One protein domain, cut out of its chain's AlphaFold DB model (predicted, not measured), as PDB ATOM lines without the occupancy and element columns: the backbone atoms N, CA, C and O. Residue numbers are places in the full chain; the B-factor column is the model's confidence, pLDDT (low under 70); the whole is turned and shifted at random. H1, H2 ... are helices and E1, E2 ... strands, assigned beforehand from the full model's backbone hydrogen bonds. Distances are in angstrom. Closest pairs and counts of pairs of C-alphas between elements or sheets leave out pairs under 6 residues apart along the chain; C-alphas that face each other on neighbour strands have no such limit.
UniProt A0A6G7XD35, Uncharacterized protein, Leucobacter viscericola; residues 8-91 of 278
ATOM      1  N   LYS A   8     -12.859  18.845  10.095       69.69
ATOM      2  CA  LYS A   8     -12.327  18.150  11.269       69.69
ATOM      3  C   LYS A   8     -11.702  19.197  12.214       69.69
ATOM      4  O   LYS A   8     -10.951  20.029  11.701       69.69
ATOM      5  N   PRO A   9     -11.983  19.166  13.530       72.69
ATOM      6  CA  PRO A   9     -11.413  20.125  14.472       72.69
ATOM      7  C   PRO A   9      -9.888  20.209  14.366       72.69
ATOM      8  O   PRO A   9      -9.220  19.172  14.256       72.69
ATOM      9  N   THR A  10      -9.344  21.429  14.344       84.75
ATOM     10  CA  THR A  10      -7.898  21.659  14.457       84.75
ATOM     11  C   THR A  10      -7.487  21.697  15.930       84.75
ATOM     12  O   THR A  10      -8.305  21.924  16.815       84.75
ATOM     13  N   MET A  11      -6.192  21.526  16.214       87.06
ATOM     14  CA  MET A  11      -5.678  21.703  17.582       87.06
ATOM     15  C   MET A  11      -5.889  23.132  18.109       87.06
ATOM     16  O   MET A  11      -6.018  23.328  19.314       87.06
ATOM     17  N   LEU A  12      -5.910  24.129  17.216       89.19
ATOM     18  CA  LEU A  12      -6.193  25.513  17.590       89.19
ATOM     19  C   LEU A  12      -7.674  25.693  17.938       89.19
ATOM     20  O   LEU A  12      -7.989  26.391  18.895       89.19
ATOM     21  N   ASP A  13      -8.569  25.036  17.204       88.62
ATOM     22  CA  ASP A  13     -10.000  25.020  17.499       88.62
ATOM     23  C   ASP A  13     -10.297  24.398  18.872       88.62
ATOM     24  O   ASP A  13     -11.058  24.977  19.646       88.62
ATOM     25  N   ASP A  14      -9.641  23.283  19.209       87.31
ATOM     26  CA  ASP A  14      -9.761  22.651  20.531       87.31
ATOM     27  C   ASP A  14      -9.224  23.564  21.647       87.31
ATOM     28  O   ASP A  14      -9.821  23.672  22.716       87.31
ATOM     29  N   LEU A  15      -8.112  24.268  21.397       90.00
ATOM     30  CA  LEU A  15      -7.532  25.212  22.355       90.00
ATOM     31  C   LEU A  15      -8.433  26.436  22.584       90.00
ATOM     32  O   LEU A  15      -8.558  26.903  23.717       90.00
ATOM     33  N   LYS A  16      -9.067  26.947  21.522       92.19
ATOM     34  CA  LYS A  16     -10.054  28.032  21.590       92.19
ATOM     35  C   LYS A  16     -11.286  27.614  22.402       92.19
ATOM     36  O   LYS A  16     -11.696  28.359  23.290       92.19
ATOM     37  N   ASP A  17     -11.833  26.420  22.150       88.50
ATOM     38  CA  ASP A  17     -12.959  25.876  22.927       88.50
ATOM     39  C   ASP A  17     -12.577  25.679  24.398       88.50
ATOM     40  O   ASP A  17     -13.279  26.151  25.290       88.50
ATOM     41  N   GLN A  18     -11.419  25.070  24.673       87.56
ATOM     42  CA  GLN A  18     -10.944  24.854  26.038       87.56
ATOM     43  C   GLN A  18     -10.770  26.173  26.800       87.56
ATOM     44  O   GLN A  18     -11.197  26.274  27.949       87.56
ATOM     45  N   MET A  19     -10.173  27.186  26.168       89.62
ATOM     46  CA  MET A  19     -10.010  28.511  26.763       89.62
ATOM     47  C   MET A  19     -11.367  29.144  27.105       89.62
ATOM     48  O   MET A  19     -11.540  29.617  28.229       89.62
ATOM     49  N   TRP A  20     -12.344  29.074  26.195       89.25
ATOM     50  CA  TRP A  20     -13.700  29.573  26.438       89.25
ATOM     51  C   TRP A  20     -14.402  28.814  27.576       89.25
ATOM     52  O   TRP A  20     -14.862  29.430  28.536       89.25
ATOM     53  N   VAL A  21     -14.411  27.474  27.540       86.00
ATOM     54  CA  VAL A  21     -15.032  26.634  28.581       86.00
ATOM     55  C   VAL A  21     -14.408  26.897  29.951       86.00
ATOM     56  O   VAL A  21     -15.123  26.960  30.953       86.00
ATOM     57  N   THR A  22     -13.086  27.055  30.019       86.38
ATOM     58  CA  THR A  22     -12.384  27.406  31.255       86.38
ATOM     59  C   THR A  22     -12.840  28.763  31.784       86.38
ATOM     60  O   THR A  22     -13.123  28.875  32.974       86.38
ATOM     61  N   GLN A  23     -12.954  29.784  30.931       83.94
ATOM     62  CA  GLN A  23     -13.415  31.105  31.358       83.94
ATOM     63  C   GLN A  23     -14.849  31.086  31.888       83.94
ATOM     64  O   GLN A  23     -15.093  31.618  32.972       83.94
ATOM     65  N   GLU A  24     -15.770  30.445  31.174       82.62
ATOM     66  CA  GLU A  24     -17.175  30.355  31.581       82.62
ATOM     67  C   GLU A  24     -17.330  29.591  32.891       82.62
ATOM     68  O   GLU A  24     -17.954  30.084  33.824       82.62
ATOM     69  N   ARG A  25     -16.699  28.415  33.013       82.12
ATOM     70  CA  ARG A  25     -16.807  27.593  34.227       82.12
ATOM     71  C   ARG A  25     -16.218  28.274  35.448       82.12
ATOM     72  O   ARG A  25     -16.789  28.154  36.528       82.12
ATOM     73  N   ILE A  26     -15.091  28.966  35.287       83.19
ATOM     74  CA  ILE A  26     -14.511  29.751  36.378       83.19
ATOM     75  C   ILE A  26     -15.463  30.886  36.749       83.19
ATOM     76  O   ILE A  26     -15.728  31.064  37.926       83.19
ATOM     77  N   SER A  27     -16.025  31.605  35.775       77.88
ATOM     78  CA  SER A  27     -16.969  32.697  36.053       77.88
ATOM     79  C   SER A  27     -18.214  32.188  36.787       77.88
ATOM     80  O   SER A  27     -18.538  32.704  37.846       77.88
ATOM     81  N   THR A  28     -18.821  31.086  36.332       76.50
ATOM     82  CA  THR A  28     -19.952  30.449  37.029       76.50
ATOM     83  C   THR A  28     -19.590  29.988  38.443       76.50
ATOM     84  O   THR A  28     -20.395  30.128  39.362       76.50
ATOM     85  N   ALA A  29     -18.398  29.415  38.640       76.50
ATOM     86  CA  ALA A  29     -17.943  29.009  39.968       76.50
ATOM     87  C   ALA A  29     -17.780  30.225  40.892       76.50
ATOM     88  O   ALA A  29     -18.221  30.172  42.037       76.50
ATOM     89  N   LEU A  30     -17.201  31.316  40.387       76.06
ATOM     90  CA  LEU A  30     -17.061  32.571  41.121       76.06
ATOM     91  C   LEU A  30     -18.424  33.160  41.487       76.06
ATOM     92  O   LEU A  30     -18.631  33.439  42.661       76.06
ATOM     93  N   ASP A  31     -19.364  33.243  40.542       73.19
ATOM     94  CA  ASP A  31     -20.722  33.754  40.785       73.19
ATOM     95  C   ASP A  31     -21.442  32.944  41.876       73.19
ATOM     96  O   ASP A  31     -22.071  33.491  42.788       73.19
ATOM     97  N   PHE A  32     -21.317  31.614  41.817       69.88
ATOM     98  CA  PHE A  32     -21.903  30.714  42.806       69.88
ATOM     99  C   PHE A  32     -21.297  30.890  44.200       69.88
ATOM    100  O   PHE A  32     -22.014  30.784  45.198       69.88
ATOM    101  N   MET A  33     -19.988  31.132  44.281       67.44
ATOM    102  CA  MET A  33     -19.314  31.346  45.557       67.44
ATOM    103  C   MET A  33     -19.558  32.753  46.108       67.44
ATOM    104  O   MET A  33     -19.795  32.870  47.302       67.44
ATOM    105  N   SER A  34     -19.591  33.793  45.267       62.16
ATOM    106  CA  SER A  34     -19.895  35.170  45.691       62.16
ATOM    107  C   SER A  34     -21.329  35.342  46.187       62.16
ATOM    108  O   SER A  34     -21.607  36.238  46.974       62.16
ATOM    109  N   GLY A  35     -22.248  34.480  45.742       58.06
ATOM    110  CA  GLY A  35     -23.619  34.419  46.254       58.06
ATOM    111  C   GLY A  35     -23.756  33.711  47.609       58.06
ATOM    112  O   GLY A  35     -24.878  33.456  48.048       58.06
ATOM    113  N   ARG A  36     -22.647  33.323  48.248       56.00
ATOM    114  CA  ARG A  36     -22.602  32.645  49.548       56.00
ATOM    115  C   ARG A  36     -21.585  33.356  50.441       56.00
ATOM    116  O   ARG A  36     -20.605  33.888  49.936       56.00
ATOM    117  N   ASP A  37     -21.763  33.296  51.761       57.62
ATOM    118  CA  ASP A  37     -20.760  33.752  52.743       57.62
ATOM    119  C   ASP A  37     -19.553  32.788  52.793       57.62
ATOM    120  O   ASP A  37     -19.220  32.202  53.824       57.62
ATOM    121  N   VAL A  38     -18.933  32.541  51.641       62.00
ATOM    122  CA  VAL A  38     -17.740  31.713  51.488       62.00
ATOM    123  C   VAL A  38     -16.569  32.649  51.236       62.00
ATOM    124  O   VAL A  38     -16.543  33.361  50.235       62.00
ATOM    125  N   ASP A  39     -15.592  32.630  52.140       67.00
ATOM    126  CA  ASP A  39     -14.315  33.315  51.945       67.00
ATOM    127  C   ASP A  39     -13.532  32.615  50.824       67.00
ATOM    128  O   ASP A  39     -12.961  31.538  51.011       67.00
ATOM    129  N   VAL A  40     -13.591  33.196  49.628       65.38
ATOM    130  CA  VAL A  40     -12.962  32.672  48.407       65.38
ATOM    131  C   VAL A  40     -11.543  33.178  48.190       65.38
ATOM    132  O   VAL A  40     -10.800  32.577  47.410       65.38
ATOM    133  N   ASP A  41     -11.135  34.233  48.897       69.00
ATOM    134  CA  ASP A  41      -9.839  34.891  48.722       69.00
ATOM    135  C   ASP A  41      -8.626  33.936  48.752       69.00
ATOM    136  O   ASP A  41      -7.735  34.102  47.908       69.00
ATOM    137  N   PRO A  42      -8.548  32.902  49.620       72.12
ATOM    138  CA  PRO A  42      -7.371  32.034  49.655       72.12
ATOM    139  C   PRO A  42      -7.210  31.109  48.433       72.12
ATOM    140  O   PRO A  42      -6.111  30.590  48.229       72.12
ATOM    141  N   GLU A  43      -8.242  30.912  47.604       73.19
ATOM    142  CA  GLU A  43      -8.195  30.035  46.416       73.19
ATOM    143  C   GLU A  43      -8.325  30.793  45.081       73.19
ATOM    144  O   GLU A  43      -8.096  30.214  44.015       73.19
ATOM    145  N   MET A  44      -8.595  32.105  45.115       76.44
ATOM    146  CA  MET A  44      -8.734  32.946  43.915       76.44
ATOM    147  C   MET A  44      -7.520  32.900  42.981       76.44
ATOM    148  O   MET A  44      -7.671  32.925  41.758       76.44
ATOM    149  N   TRP A  45      -6.315  32.779  43.544       81.88
ATOM    150  CA  TRP A  45      -5.075  32.693  42.770       81.88
ATOM    151  C   TRP A  45      -5.042  31.471  41.839       81.88
ATOM    152  O   TRP A  45      -4.505  31.563  40.740       81.88
ATOM    153  N   ALA A  46      -5.645  30.341  42.230       83.88
ATOM    154  CA  ALA A  46      -5.643  29.126  41.418       83.88
ATOM    155  C   ALA A  46      -6.537  29.285  40.177       83.88
ATOM    156  O   ALA A  46      -6.183  28.839  39.082       83.88
ATOM    157  N   PHE A  47      -7.678  29.966  40.322       84.00
ATOM    158  CA  PHE A  47      -8.544  30.308  39.192       84.00
ATOM    159  C   PHE A  47      -7.853  31.268  38.220       84.00
ATOM    160  O   PHE A  47      -7.935  31.073  37.003       84.00
ATOM    161  N   ASP A  48      -7.135  32.261  38.751       85.75
ATOM    162  CA  ASP A  48      -6.341  33.200  37.957       85.75
ATOM    163  C   ASP A  48      -5.218  32.478  37.190       85.75
ATOM    164  O   ASP A  48      -5.091  32.641  35.977       85.75
ATOM    165  N   GLU A  49      -4.477  31.572  37.839       88.94
ATOM    166  CA  GLU A  49      -3.418  30.786  37.189       88.94
ATOM    167  C   GLU A  49      -3.938  29.878  36.066       88.94
ATOM    168  O   GLU A  49      -3.311  29.788  35.002       88.94
ATOM    169  N   ILE A  50      -5.083  29.214  36.266       88.00
ATOM    170  CA  ILE A  50      -5.709  28.375  35.234       88.00
ATOM    171  C   ILE A  50      -6.119  29.242  34.037       88.00
ATOM    172  O   ILE A  50      -5.841  28.889  32.885       88.00
ATOM    173  N   ARG A  51      -6.752  30.392  34.295       88.00
ATOM    174  CA  ARG A  51      -7.195  31.319  33.250       88.00
ATOM    175  C   ARG A  51      -6.011  31.896  32.479       88.00
ATOM    176  O   ARG A  51      -6.021  31.881  31.244       88.00
ATOM    177  N   LYS A  52      -4.974  32.337  33.191       91.62
ATOM    178  CA  LYS A  52      -3.721  32.819  32.613       91.62
ATOM    179  C   LYS A  52      -3.072  31.762  31.734       91.62
ATOM    180  O   LYS A  52      -2.747  32.047  30.588       91.62
ATOM    181  N   SER A  53      -2.956  30.528  32.221       91.75
ATOM    182  CA  SER A  53      -2.350  29.426  31.464       91.75
ATOM    183  C   SER A  53      -3.090  29.141  30.153       91.75
ATOM    184  O   SER A  53      -2.450  28.910  29.125       91.75
ATOM    185  N   ALA A  54      -4.426  29.195  30.161       90.44
ATOM    186  CA  ALA A  54      -5.236  29.023  28.956       90.44
ATOM    187  C   ALA A  54      -5.049  30.180  27.955       90.44
ATOM    188  O   ALA A  54      -4.877  29.938  26.759       90.44
ATOM    189  N   ILE A  55      -5.031  31.429  28.435       92.56
ATOM    190  CA  ILE A  55      -4.816  32.614  27.589       92.56
ATOM    191  C   ILE A  55      -3.397  32.625  27.014       92.56
ATOM    192  O   ILE A  55      -3.241  32.809  25.810       92.56
ATOM    193  N   ASP A  56      -2.375  32.359  27.828       92.81
ATOM    194  CA  ASP A  56      -0.973  32.308  27.398       92.81
ATOM    195  C   ASP A  56      -0.736  31.184  26.378       92.81
ATOM    196  O   ASP A  56       0.062  31.332  25.448       92.81
ATOM    197  N   ALA A  57      -1.427  30.049  26.520       93.00
ATOM    198  CA  ALA A  57      -1.389  28.984  25.526       93.00
ATOM    199  C   ALA A  57      -1.988  29.443  24.189       93.00
ATOM    200  O   ALA A  57      -1.362  29.240  23.148       93.00
ATOM    201  N   LEU A  58      -3.152  30.098  24.207       93.44
ATOM    202  CA  LEU A  58      -3.814  30.584  22.995       93.44
ATOM    203  C   LEU A  58      -3.054  31.752  22.336       93.44
ATOM    204  O   LEU A  58      -2.958  31.815  21.109       93.44
ATOM    205  N   ALA A  59      -2.439  32.630  23.130       94.69
ATOM    206  CA  ALA A  59      -1.647  33.772  22.670       94.69
ATOM    207  C   ALA A  59      -0.435  33.365  21.812       94.69
ATOM    208  O   ALA A  59      -0.014  34.120  20.936       94.69
ATOM    209  N   LYS A  60       0.090  32.142  21.985       94.50
ATOM    210  CA  LYS A  60       1.142  31.579  21.111       94.50
ATOM    211  C   LYS A  60       0.684  31.394  19.663       94.50
ATOM    212  O   LYS A  60       1.525  31.305  18.771       94.50
ATOM    213  N   HIS A  61      -0.625  31.316  19.436       94.00
ATOM    214  CA  HIS A  61      -1.233  31.069  18.130       94.00
ATOM    215  C   HIS A  61      -2.019  32.267  17.589       94.00
ATOM    216  O   HIS A  61      -2.246  32.339  16.384       94.00
ATOM    217  N   LEU A  62      -2.410  33.209  18.451       93.38
ATOM    218  CA  LEU A  62      -3.162  34.410  18.089       93.38
ATOM    219  C   LEU A  62      -2.377  35.671  18.487       93.38
ATOM    220  O   LEU A  62      -2.539  36.170  19.604       93.38
ATOM    221  N   PRO A  63      -1.518  36.202  17.591       94.06
ATOM    222  CA  PRO A  63      -0.767  37.423  17.852       94.06
ATOM    223  C   PRO A  63      -1.694  38.587  18.212       94.06
ATOM    224  O   PRO A  63      -2.651  38.866  17.495       94.06
ATOM    225  N   GLY A  64      -1.388  39.279  19.308       94.81
ATOM    226  CA  GLY A  64      -2.211  40.376  19.824       94.81
ATOM    227  C   GLY A  64      -3.226  39.965  20.892       94.81
ATOM    228  O   GLY A  64      -3.935  40.834  21.388       94.81
ATOM    229  N   LEU A  65      -3.297  38.681  21.261       96.69
ATOM    230  CA  LEU A  65      -3.934  38.231  22.498       96.69
ATOM    231  C   LEU A  65      -2.900  38.243  23.630       96.69
ATOM    232  O   LEU A  65      -1.785  37.751  23.452       96.69
ATOM    233  N   SER A  66      -3.269  38.755  24.800       95.56
ATOM    234  CA  SER A  66      -2.444  38.665  26.009       95.56
ATOM    235  C   SER A  66      -3.293  38.562  27.272       95.56
ATOM    236  O   SER A  66      -4.481  38.880  27.265       95.56
ATOM    237  N   TYR A  67      -2.681  38.132  28.374       92.62
ATOM    238  CA  TYR A  67      -3.294  38.217  29.698       92.62
ATOM    239  C   TYR A  67      -3.234  39.651  30.228       92.62
ATOM    240  O   TYR A  67      -2.188  40.291  30.126       92.62
ATOM    241  N   GLY A  68      -4.342  40.166  30.759       90.00
ATOM    242  CA  GLY A  68      -4.397  41.469  31.418       90.00
ATOM    243  C   GLY A  68      -4.272  41.365  32.933       90.00
ATOM    244  O   GLY A  68      -4.664  40.364  33.527       90.00
ATOM    245  N   ASP A  69      -3.802  42.441  33.563       86.25
ATOM    246  CA  ASP A  69      -3.624  42.523  35.022       86.25
ATOM    247  C   ASP A  69      -4.944  42.388  35.807       86.25
ATOM    248  O   ASP A  69      -4.934  42.083  36.995       86.25
ATOM    249  N   SER A  70      -6.091  42.591  35.149       82.25
ATOM    250  CA  SER A  70      -7.433  42.384  35.711       82.25
ATOM    251  C   SER A  70      -7.911  40.928  35.669       82.25
ATOM    252  O   SER A  70      -9.077  40.650  35.950       82.25
ATOM    253  N   GLY A  71      -7.057  39.999  35.243       81.50
ATOM    254  CA  GLY A  71      -7.418  38.601  35.052       81.50
ATOM    255  C   GLY A  71      -8.308  38.351  33.830       81.50
ATOM    256  O   GLY A  71      -8.963  37.313  33.732       81.50
ATOM    257  N   LEU A  72      -8.382  39.306  32.899       86.06
ATOM    258  CA  LEU A  72      -9.173  39.223  31.670       86.06
ATOM    259  C   LEU A  72      -8.263  39.213  30.434       86.06
ATOM    260  O   LEU A  72      -7.176  39.793  30.462       86.06
ATOM    261  N   PRO A  73      -8.682  38.572  29.328       90.25
ATOM    262  CA  PRO A  73      -7.939  38.628  28.077       90.25
ATOM    263  C   PRO A  73      -7.939  40.055  27.516       90.25
ATOM    264  O   PRO A  73      -8.972  40.724  27.469       90.25
ATOM    265  N   LEU A  74      -6.778  40.502  27.050       94.69
ATOM    266  CA  LEU A  74      -6.605  41.744  26.309       94.69
ATOM    267  C   LEU A  74      -6.437  41.432  24.826       94.69
ATOM    268  O   LEU A  74      -5.721  40.504  24.445       94.69
ATOM    269  N   TYR A  75      -7.084  42.244  23.997       96.50
ATOM    270  CA  TYR A  75      -7.094  42.092  22.550       96.50
ATOM    271  C   TYR A  75      -6.496  43.340  21.911       96.50
ATOM    272  O   TYR A  75      -6.951  44.453  22.165       96.50
ATOM    273  N   ALA A  76      -5.496  43.161  21.053       96.94
ATOM    274  CA  ALA A  76      -4.855  44.266  20.347       96.94
ATOM    275  C   ALA A  76      -5.803  44.973  19.360       96.94
ATOM    276  O   ALA A  76      -5.599  46.144  19.045       96.94
ATOM    277  N   ASN A  77      -6.808  44.257  18.843       96.44
ATOM    278  CA  ASN A  77      -7.816  44.772  17.921       96.44
ATOM    279  C   ASN A  77      -9.057  43.850  17.868       96.44
ATOM    280  O   ASN A  77      -9.082  42.766  18.458       96.44
ATOM    281  N   GLU A  78     -10.081  44.285  17.129       95.94
ATOM    282  CA  GLU A  78     -11.333  43.542  16.930       95.94
ATOM    283  C   GLU A  78     -11.137  42.218  16.171       95.94
ATOM    284  O   GLU A  78     -11.840  41.243  16.438       95.94
ATOM    285  N   GLU A  79     -10.163  42.137  15.261       95.25
ATOM    286  CA  GLU A  79      -9.889  40.911  14.503       95.25
ATOM    287  C   GLU A  79      -9.380  39.791  15.413       95.25
ATOM    288  O   GLU A  79      -9.835  38.654  15.296       95.25
ATOM    289  N   VAL A  80      -8.494  40.109  16.360       94.56
ATOM    290  CA  VAL A  80      -8.006  39.154  17.361       94.56
ATOM    291  C   VAL A  80      -9.142  38.739  18.290       94.56
ATOM    292  O   VAL A  80      -9.315  37.546  18.536       94.56
ATOM    293  N   PHE A  81      -9.966  39.688  18.749       94.19
ATOM    294  CA  PHE A  81     -11.167  39.370  19.527       94.19
ATOM    295  C   PHE A  81     -12.068  38.379  18.776       94.19
ATOM    296  O   PHE A  81     -12.413  37.321  19.305       94.19
ATOM    297  N   LYS A  82     -12.377  38.660  17.508       94.12
ATOM    298  CA  LYS A  82     -13.186  37.775  16.669       94.12
ATOM    299  C   LYS A  82     -12.525  36.408  16.482       94.12
ATOM    300  O   LYS A  82     -13.192  35.396  16.671       94.12
ATOM    301  N   ALA A  83     -11.223  36.364  16.201       93.62
ATOM    302  CA  ALA A  83     -10.469  35.124  16.018       93.62
ATOM    303  C   ALA A  83     -10.442  34.241  17.276       93.62
ATOM    304  O   ALA A  83     -10.414  33.018  17.155       93.62
ATOM    305  N   THR A  84     -10.488  34.831  18.475       93.31
ATOM    306  CA  THR A  84     -10.630  34.065  19.727       93.31
ATOM    307  C   THR A  84     -12.028  33.493  19.941       93.31
ATOM    308  O   THR A  84     -12.175  32.578  20.740       93.31
ATOM    309  N   ARG A  85     -13.051  33.997  19.234       92.94
ATOM    310  CA  ARG A  85     -14.456  33.573  19.364       92.94
ATOM    311  C   ARG A  85     -14.983  32.774  18.175       92.94
ATOM    312  O   ARG A  85     -16.152  32.387  18.170       92.94
ATOM    313  N   THR A  86     -14.138  32.497  17.188       93.75
ATOM    314  CA  THR A  86     -14.486  31.678  16.028       93.75
ATOM    315  C   THR A  86     -13.459  30.580  15.799       93.75
ATOM    316  O   THR A  86     -12.249  30.789  15.930       93.75
ATOM    317  N   TYR A  87     -13.937  29.426  15.359       91.38
ATOM    318  CA  TYR A  87     -13.106  28.403  14.751       91.38
ATOM    319  C   TYR A  87     -12.379  28.939  13.509       91.38
ATOM    320  O   TYR A  87     -12.697  30.011  12.987       91.38
ATOM    321  N   ASP A  88     -11.393  28.193  13.022       89.00
ATOM    322  CA  ASP A  88     -10.552  28.602  11.888       89.00
ATOM    323  C   ASP A  88     -11.339  28.809  10.576       89.00
ATOM    324  O   ASP A  88     -10.906  29.554   9.700       89.00
ATOM    325  N   ASP A  89     -12.523  28.202  10.450       88.81
ATOM    326  CA  ASP A  89     -13.449  28.399   9.324       88.81
ATOM    327  C   ASP A  89     -14.410  29.594   9.506       88.81
ATOM    328  O   ASP A  89     -15.265  29.845   8.655       88.81
ATOM    329  N   GLY A  90     -14.266  30.344  10.601       89.62
ATOM    330  CA  GLY A  90     -15.103  31.491  10.947       89.62
ATOM    331  C   GLY A  90     -16.413  31.134  11.654       89.62
ATOM    332  O   GLY A  90     -17.152  32.043  12.032       89.62
ATOM    333  N   THR A  91     -16.704  29.848  11.869       91.44
ATOM    334  CA  THR A  91     -17.865  29.417  12.659       91.44
ATOM    335  C   THR A  91     -17.695  29.877  14.113       91.44
ATOM    336  O   THR A  91     -16.611  29.691  14.666       91.44
TER     337      THR A  91
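This is residues 8 to 91 of the 278 residues of an uncharacterized protein of Leucobacter viscericola (UniProt A0A6G7XD35). Picture a long helical hairpin, H1 and H2 side by side, with a small strand hairpin, E1 and E2, packed on the later part of H2 and the short helix H3 near the early part of H1, lying across H1's line. The turn of the helical hairpin sticks out at the far end, where residues 31 to 39 stand free. The 84 printed residues hold three named helices and two named strands in the order H1, H2, E1, E2, H3; the sheet, order E1 - E2, is antiparallel, and the class is mostly helix. The whole is only just compact, close to loose, with a radius of gyration of the C-alphas of 14.1 A, and elongated, spanning 44 by 27 by 19 A.

Start at the sheet: find C-alpha 65 at (-3.934, 38.231, 22.498), where E1, residues 65 to 67, begins and runs 7.2 A. E2, residues 73 to 75, runs 6.6 A. Go back to C-alpha 44 at (-8.734, 32.946, 43.915) for H2, residues 44 to 59, 22.4 A long. H1, residues 11 to 34, is the longest helix at 34.3 A and begins at C-alpha 11, (-5.678, 21.703, 17.582). H3, residues 78 to 85, covers 10.7 A and ends at C-alpha 85, (-14.456, 33.573, 19.364).

Look first at the hairpin of E1 and E2, antiparallel at 146 degrees, where N 66 and O 74 are 3.0 A apart and N 74 and O 66 are 2.8 A apart, both within hydrogen-bond range. From E1 to H2 the closest C-alphas are those of Leu 65 and Ala 59, 5.0 A apart. From E2 to H3 they are those of Tyr 75 and Phe 81, 5.8 A apart. H2 touches H1, and the closest C-alphas, Ala 54 and Met 19, are 5.3 A apart; the two form a helical hairpin, with a shallow tilt of 20 degrees, opposite ways. H3 is close to H1 but not clearly touching, about perpendicular at 84 degrees, with the C-alphas of Lys 16 and Thr 84 closest at 6.3 A. H2 and H3 are only just apart, 8.3 A at the closest C-alphas, and H1 is apart from E1 and E2. In H1, H2 and H3 every O i to N i+4 pair is within hydrogen-bond range.

The C-alphas of Lys 8 and Asp 37 are the two farthest apart, at 45.1 A. The printed part has no cut, and no link is long: H1 to H2 is short, the others tight. Check the B-factor column: the mean pLDDT of the printed part is 85.1, and it is under 70 at residue 8 and residues 32 to 41.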